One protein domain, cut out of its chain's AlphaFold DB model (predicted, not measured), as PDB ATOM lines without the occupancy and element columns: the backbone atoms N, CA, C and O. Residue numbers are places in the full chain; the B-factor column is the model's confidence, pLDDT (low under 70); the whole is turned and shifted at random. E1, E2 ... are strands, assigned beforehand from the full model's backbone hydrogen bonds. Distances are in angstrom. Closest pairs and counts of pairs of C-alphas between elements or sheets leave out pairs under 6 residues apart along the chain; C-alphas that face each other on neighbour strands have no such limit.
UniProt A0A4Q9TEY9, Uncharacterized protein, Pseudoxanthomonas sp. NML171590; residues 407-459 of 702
ATOM      1  N   PRO A 407      -5.329  36.662  16.113       75.75
ATOM      2  CA  PRO A 407      -6.511  35.871  16.427       75.75
ATOM      3  C   PRO A 407      -6.818  35.891  17.931       75.75
ATOM      4  O   PRO A 407      -5.919  35.891  18.770       75.75
ATOM      5  N   GLU A 408      -8.102  35.838  18.269       83.06
ATOM      6  CA  GLU A 408      -8.608  35.554  19.612       83.06
ATOM      7  C   GLU A 408      -9.697  34.485  19.501       83.06
ATOM      8  O   GLU A 408     -10.614  34.623  18.690       83.06
ATOM      9  N   GLU A 409      -9.604  33.425  20.304       79.88
ATOM     10  CA  GLU A 409     -10.563  32.316  20.331       79.88
ATOM     11  C   GLU A 409     -11.427  32.335  21.596       79.88
ATOM     12  O   GLU A 409     -10.957  32.681  22.681       79.88
ATOM     13  N   ARG A 410     -12.672  31.858  21.485       77.50
ATOM     14  CA  ARG A 410     -13.528  31.536  22.637       77.50
ATOM     15  C   ARG A 410     -14.349  30.259  22.415       77.50
ATOM     16  O   ARG A 410     -14.650  29.926  21.267       77.50
ATOM     17  N   PRO A 411     -14.787  29.573  23.487       77.06
ATOM     18  CA  PRO A 411     -15.833  28.558  23.392       77.06
ATOM     19  C   PRO A 411     -17.138  29.169  22.873       77.06
ATOM     20  O   PRO A 411     -17.537  30.248  23.319       77.06
ATOM     21  N   ALA A 412     -17.813  28.467  21.968       77.75
ATOM     22  CA  ALA A 412     -19.075  28.891  21.374       77.75
ATOM     23  C   ALA A 412     -20.166  27.826  21.595       77.75
ATOM     24  O   ALA A 412     -19.916  26.644  21.342       77.75
ATOM     25  N   PRO A 413     -21.370  28.203  22.063       79.94
ATOM     26  CA  PRO A 413     -22.472  27.262  22.252       79.94
ATOM     27  C   PRO A 413     -22.939  26.654  20.922       79.94
ATOM     28  O   PRO A 413     -22.867  27.301  19.878       79.94
ATOM     29  N   CYS A 414     -23.487  25.435  20.963       80.88
ATOM     30  CA  CYS A 414     -24.132  24.845  19.789       80.88
ATOM     31  C   CYS A 414     -25.305  25.725  19.299       80.88
ATOM     32  O   CYS A 414     -26.068  26.231  20.133       80.88
ATOM     33  N   PRO A 415     -25.470  25.940  17.978       79.56
ATOM     34  CA  PRO A 415     -26.596  26.693  17.430       79.56
ATOM     35  C   PRO A 415     -27.938  25.982  17.670       79.56
ATOM     36  O   PRO A 415     -27.993  24.792  17.969       79.56
ATOM     37  N   ALA A 416     -29.047  26.710  17.525       80.81
ATOM     38  CA  ALA A 416     -30.379  26.117  17.651       80.81
ATOM     39  C   ALA A 416     -30.583  24.977  16.632       80.81
ATOM     40  O   ALA A 416     -30.188  25.097  15.472       80.81
ATOM     41  N   GLY A 417     -31.203  23.880  17.073       82.25
ATOM     42  CA  GLY A 417     -31.345  22.644  16.294       82.25
ATOM     43  C   GLY A 417     -30.189  21.644  16.448       82.25
ATOM     44  O   GLY A 417     -30.263  20.554  15.881       82.25
ATOM     45  N   THR A 418     -29.150  21.962  17.227       84.56
ATOM     46  CA  THR A 418     -28.057  21.035  17.568       84.56
ATOM     47  C   THR A 418     -27.794  21.002  19.078       84.56
ATOM     48  O   THR A 418     -28.239  21.881  19.820       84.56
ATOM     49  N   TYR A 419     -27.106  19.961  19.555       86.62
ATOM     50  CA  TYR A 419     -26.758  19.780  20.967       86.62
ATOM     51  C   TYR A 419     -25.331  19.261  21.157       86.62
ATOM     52  O   TYR A 419     -24.829  18.511  20.324       86.62
ATOM     53  N   GLY A 420     -24.701  19.602  22.283       83.94
ATOM     54  CA  GLY A 420     -23.439  19.011  22.732       83.94
ATOM     55  C   GLY A 420     -22.413  20.029  23.245       83.94
ATOM     56  O   GLY A 420     -22.762  21.122  23.684       83.94
ATOM     57  N   ALA A 421     -21.128  19.672  23.220       76.94
ATOM     58  CA  ALA A 421     -20.047  20.410  23.883       76.94
ATOM     59  C   ALA A 421     -19.734  21.804  23.293       76.94
ATOM     60  O   ALA A 421     -18.922  22.534  23.863       76.94
ATOM     61  N   GLY A 422     -20.369  22.189  22.184       72.62
ATOM     62  CA  GLY A 422     -20.106  23.448  21.493       72.62
ATOM     63  C   GLY A 422     -18.985  23.351  20.458       72.62
ATOM     64  O   GLY A 422     -18.438  22.283  20.177       72.62
ATOM     65  N   GLY A 423     -18.658  24.503  19.881       73.44
ATOM     66  CA  GLY A 423     -17.511  24.701  19.001       73.44
ATOM     67  C   GLY A 423     -16.579  25.786  19.536       73.44
ATOM     68  O   GLY A 423     -16.628  26.163  20.711       73.44
ATOM     69  N   ARG A 424     -15.746  26.330  18.649       71.19
ATOM     70  CA  ARG A 424     -14.979  27.553  18.899       71.19
ATOM     71  C   ARG A 424     -15.451  28.655  17.962       71.19
ATOM     72  O   ARG A 424     -15.805  28.401  16.813       71.19
ATOM     73  N   GLU A 425     -15.431  29.879  18.458       76.31
ATOM     74  CA  GLU A 425     -15.474  31.082  17.634       76.31
ATOM     75  C   GLU A 425     -14.099  31.739  17.668       76.31
ATOM     76  O   GLU A 425     -13.432  31.743  18.702       76.31
ATOM     77  N   VAL A 426     -13.703  32.324  16.543       75.69
ATOM     78  CA  VAL A 426     -12.519  33.169  16.413       75.69
ATOM     79  C   VAL A 426     -12.942  34.562  15.965       75.69
ATOM     80  O   VAL A 426     -13.913  34.739  15.226       75.69
ATOM     81  N   ARG A 427     -12.215  35.572  16.421       77.81
ATOM     82  CA  ARG A 427     -12.223  36.908  15.827       77.81
ATOM     83  C   ARG A 427     -10.795  37.373  15.606       77.81
ATOM     84  O   ARG A 427      -9.869  36.880  16.243       77.81
ATOM     85  N   PHE A 428     -10.634  38.349  14.725       77.50
ATOM     86  CA  PHE A 428      -9.329  38.877  14.360       77.50
ATOM     87  C   PHE A 428      -9.258  40.367  14.664       77.50
ATOM     88  O   PHE A 428     -10.152  41.138  14.296       77.50
ATOM     89  N   LEU A 429      -8.164  40.792  15.287       77.56
ATOM     90  CA  LEU A 429      -7.749  42.183  15.262       77.56
ATOM     91  C   LEU A 429      -6.991  42.374  13.950       77.56
ATOM     92  O   LEU A 429      -5.814  42.035  13.846       77.56
ATOM     93  N   GLY A 430      -7.710  42.812  12.915       70.94
ATOM     94  CA  GLY A 430      -7.169  42.950  11.562       70.94
ATOM     95  C   GLY A 430      -6.098  44.037  11.439       70.94
ATOM     96  O   GLY A 430      -5.677  44.640  12.423       70.94
ATOM     97  N   CYS A 431      -5.695  44.326  10.206       69.19
ATOM     98  CA  CYS A 431      -4.745  45.387   9.877       69.19
ATOM     99  C   CYS A 431      -5.452  46.491   9.084       69.19
ATOM    100  O   CYS A 431      -6.202  46.194   8.156       69.19
ATOM    101  N   VAL A 432      -5.218  47.760   9.431       67.38
ATOM    102  CA  VAL A 432      -5.745  48.916   8.674       67.38
ATOM    103  C   VAL A 432      -4.910  49.152   7.413       67.38
ATOM    104  O   VAL A 432      -5.420  49.586   6.384       67.38
ATOM    105  N   ASN A 433      -3.613  48.859   7.495       58.00
ATOM    106  CA  ASN A 433      -2.663  48.865   6.387       58.00
ATOM    107  C   ASN A 433      -1.515  47.880   6.696       58.00
ATOM    108  O   ASN A 433      -1.507  47.244   7.749       58.00
ATOM    109  N   ALA A 434      -0.531  47.783   5.801       50.66
ATOM    110  CA  ALA A 434       0.589  46.844   5.900       50.66
ATOM    111  C   ALA A 434       1.443  46.937   7.185       50.66
ATOM    112  O   ALA A 434       2.156  45.987   7.490       50.66
ATOM    113  N   THR A 435       1.385  48.035   7.948       55.12
ATOM    114  CA  THR A 435       2.198  48.260   9.162       55.12
ATOM    115  C   THR A 435       1.378  48.641  10.401       55.12
ATOM    116  O   THR A 435       1.938  48.777  11.483       55.12
ATOM    117  N   THR A 436       0.054  48.805  10.281       65.00
ATOM    118  CA  THR A 436      -0.804  49.345  11.350       65.00
ATOM    119  C   THR A 436      -1.919  48.372  11.728       65.00
ATOM    120  O   THR A 436      -2.806  48.091  10.916       65.00
ATOM    121  N   GLN A 437      -1.913  47.910  12.982       70.81
ATOM    122  CA  GLN A 437      -2.996  47.102  13.548       70.81
ATOM    123  C   GLN A 437      -4.303  47.902  13.626       70.81
ATOM    124  O   GLN A 437      -4.308  49.091  13.944       70.81
ATOM    125  N   SER A 438      -5.423  47.235  13.367       75.81
ATOM    126  CA  SER A 438      -6.751  47.746  13.702       75.81
ATOM    127  C   SER A 438      -6.865  47.944  15.211       75.81
ATOM    128  O   SER A 438      -6.400  47.118  15.991       75.81
ATOM    129  N   THR A 439      -7.539  49.011  15.630       77.62
ATOM    130  CA  THR A 439      -8.012  49.182  17.014       77.62
ATOM    131  C   THR A 439      -9.359  48.495  17.254       77.62
ATOM    132  O   THR A 439      -9.808  48.386  18.394       77.62
ATOM    133  N   THR A 440      -9.999  48.008  16.188       76.94
ATOM    134  CA  THR A 440     -11.341  47.425  16.197       76.94
ATOM    135  C   THR A 440     -11.269  45.949  15.823       76.94
ATOM    136  O   THR A 440     -10.801  45.593  14.738       76.94
ATOM    137  N   TRP A 441     -11.751  45.091  16.718       80.38
ATOM    138  CA  TRP A 441     -11.901  43.658  16.476       80.38
ATOM    139  C   TRP A 441     -12.990  43.370  15.436       80.38
ATOM    140  O   TRP A 441     -14.003  44.072  15.384       80.38
ATOM    141  N   SER A 442     -12.824  42.298  14.658       77.75
ATOM    142  CA  SER A 442     -13.923  41.748  13.861       77.75
ATOM    143  C   SER A 442     -15.068  41.258  14.758       77.75
ATOM    144  O   SER A 442     -14.897  41.001  15.955       77.75
ATOM    145  N   ALA A 443     -16.242  41.053  14.159       77.12
ATOM    146  CA  ALA A 443     -17.259  40.209  14.776       77.12
ATOM    147  C   ALA A 443     -16.684  38.805  15.051       77.12
ATOM    148  O   ALA A 443     -15.777  38.350  14.346       77.12
ATOM    149  N   TRP A 444     -17.228  38.131  16.064       76.06
ATOM    150  CA  TRP A 444     -16.963  36.713  16.294       76.06
ATOM    151  C   TRP A 444     -17.523  35.892  15.134       76.06
ATOM    152  O   TRP A 444     -18.665  36.091  14.717       76.06
ATOM    153  N   GLN A 445     -16.699  34.998  14.601       67.06
ATOM    154  CA  GLN A 445     -17.035  34.099  13.509       67.06
ATOM    155  C   GLN A 445     -16.837  32.655  13.985       67.06
ATOM    156  O   GLN A 445     -15.879  32.384  14.711       67.06
ATOM    157  N   PRO A 446     -17.715  31.709  13.609       61.84
ATOM    158  CA  PRO A 446     -17.497  30.302  13.922       61.84
ATOM    159  C   PRO A 446     -16.194  29.828  13.270       61.84
ATOM    160  O   PRO A 446     -15.945  30.131  12.102       61.84
ATOM    161  N   TYR A 447     -15.382  29.078  14.018       56.72
ATOM    162  CA  TYR A 447     -14.127  28.489  13.547       56.72
ATOM    163  C   TYR A 447     -14.454  27.377  12.534       56.72
ATOM    164  O   TYR A 447     -14.624  26.218  12.900       56.72
ATOM    165  N   ARG A 448     -14.655  27.752  11.262       49.19
ATOM    166  CA  ARG A 448     -15.224  26.876  10.218       49.19
ATOM    167  C   ARG A 448     -14.279  25.797   9.694       49.19
ATOM    168  O   ARG A 448     -14.759  24.854   9.074       49.19
ATOM    169  N   ASP A 449     -12.981  25.936   9.941       43.59
ATOM    170  CA  ASP A 449     -11.946  25.229   9.178       43.59
ATOM    171  C   ASP A 449     -11.279  24.073   9.954       43.59
ATOM    172  O   ASP A 449     -10.206  23.605   9.581       43.59
ATOM    173  N   LEU A 450     -11.924  23.585  11.022       42.19
ATOM    174  CA  LEU A 450     -11.602  22.314  11.685       42.19
ATOM    175  C   LEU A 450     -12.893  21.548  12.009       42.19
ATOM    176  O   LEU A 450     -13.418  21.641  13.120       42.19
ATOM    177  N   GLU A 451     -13.356  20.778  11.019       40.22
ATOM    178  CA  GLU A 451     -14.505  19.858  11.090       40.22
ATOM    179  C   GLU A 451     -15.865  20.533  11.402       40.22
ATOM    180  O   GLU A 451     -15.926  21.694  11.818       40.22
ATOM    181  N   PRO A 452     -17.013  19.860  11.173       43.59
ATOM    182  CA  PRO A 452     -18.319  20.386  11.569       43.59
ATOM    183  C   PRO A 452     -18.463  20.378  13.098       43.59
ATOM    184  O   PRO A 452     -19.114  19.498  13.650       43.59
ATOM    185  N   SER A 453     -17.843  21.360  13.770       51.25
ATOM    186  CA  SER A 453     -17.914  21.620  15.217       51.25
ATOM    187  C   SER A 453     -18.020  20.326  16.027       51.25
ATOM    188  O   SER A 453     -19.109  20.007  16.493       51.25
ATOM    189  N   ALA A 454     -16.924  19.569  16.163       54.66
ATOM    190  CA  ALA A 454     -16.929  18.159  16.595       54.66
ATOM    191  C   ALA A 454     -17.607  17.847  17.959       54.66
ATOM    192  O   ALA A 454     -17.738  16.684  18.334       54.66
ATOM    193  N   GLY A 455     -18.055  18.866  18.700       69.31
ATOM    194  CA  GLY A 455     -18.919  18.749  19.872       69.31
ATOM    195  C   GLY A 455     -20.432  18.897  19.638       69.31
ATOM    196  O   GLY A 455     -21.158  18.652  20.591       69.31
ATOM    197  N   CYS A 456     -20.939  19.294  18.462       78.81
ATOM    198  CA  CYS A 456     -22.370  19.551  18.218       78.81
ATOM    199  C   CYS A 456     -23.011  18.521  17.273       78.81
ATOM    200  O   CYS A 456     -22.732  18.484  16.078       78.81
ATOM    201  N   THR A 457     -23.943  17.726  17.795       85.19
ATOM    202  CA  THR A 457     -24.752  16.755  17.047       85.19
ATOM    203  C   THR A 457     -26.092  17.373  16.638       85.19
ATOM    204  O   THR A 457     -26.701  18.120  17.404       85.19
ATOM    205  N   ALA A 458     -26.576  17.070  15.429       84.62
ATOM    206  CA  ALA A 458     -27.915  17.474  14.998       84.62
ATOM    207  C   ALA A 458     -28.987  16.849  15.901       84.62
ATOM    208  O   ALA A 458     -28.895  15.671  16.252       84.62
ATOM    209  N   CYS A 459     -30.006  17.620  16.283       87.00
ATOM    210  CA  CYS A 459     -31.066  17.061  17.110       87.00
ATOM    211  C   CYS A 459     -31.915  16.058  16.319       87.00
ATOM    212  O   CYS A 459     -32.149  16.277  15.126       87.00
TER     213      CYS A 459
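What this domain is: This is residues 407 to 459 of the 702 residues of an uncharacterized protein of Pseudoxanthomonas sp. NML171590 (UniProt A0A4Q9TEY9). This is a thin, loose rod built along one long strand, E3, with E1 beside its first part and E4 folded back beside its far part. Near the end of the rod where E3 begins sits a very small two-strand pair, E2 with E5, and a long loop, residues 442 to 455, runs from E4 to E5. The 53 printed residues hold no named helix and five named strands, E1 to E5 in that order along the chain, and the class is all strand. The sheets have the orders E1 - E3 - E4 and E2 - E5, both antiparallel. The whole is loose, with a radius of gyration of the C-alphas of 14.0 A, and spans 46 by 17 by 13 A.

How they stand to each other: Begin at E1, residues 407 to 412, an edge strand antiparallel to the inner strand E3, residues 423 to 433, with 155 degrees between their directions. Look at C-alphas 409 and 426, which face each other at 4.5 A, and at N 408 and O 427, within hydrogen-bond range at 2.9 A. The pairing of E3 is staggered: its residues 423 to 428 pair with E1, and its residues 429 to 433 with E4, residues 436 to 441. E3 and E4 form an antiparallel hairpin at 140 degrees; find N 438 and O 430 there, 2.8 A apart. E4, the other edge strand, is apart from E1. Residues 425 to 426 of E3 also pair briefly, antiparallel, with residues 445 to 446. E2, residues 418 to 420, is antiparallel to E5, residues 456 to 458, at 141 degrees, with N 457 and O 419 2.8 A apart. The closest C-alphas of E3 and E5 are those of Gly 423 and Cys 456, 7.1 A apart.

Where its parts are: Find C-alpha 407 at (-6.511, 35.871, 16.427); from there E1 runs 15.2 A to Ala 412. E2 covers 7.2 A from Thr 418 to Gly 420. E3 starts at C-alpha 423, (-17.511, 24.701, 19.001), and runs 31.0 A to Asn 433. E4 covers 13.5 A from Thr 436 to Trp 441. E5 covers 6.7 A and ends at C-alpha 458, (-27.915, 17.474, 14.998).

The domain as a whole: The two C-alphas farthest apart are those of Thr 435 and Cys 459, at 46.3 A. The printed part has no cut. The link from E4 to E5, 14 residues, is long; the other three are tight. The mean pLDDT of the printed part is 71.2, and residues 431 to 436 and 445 to 455 are under 70.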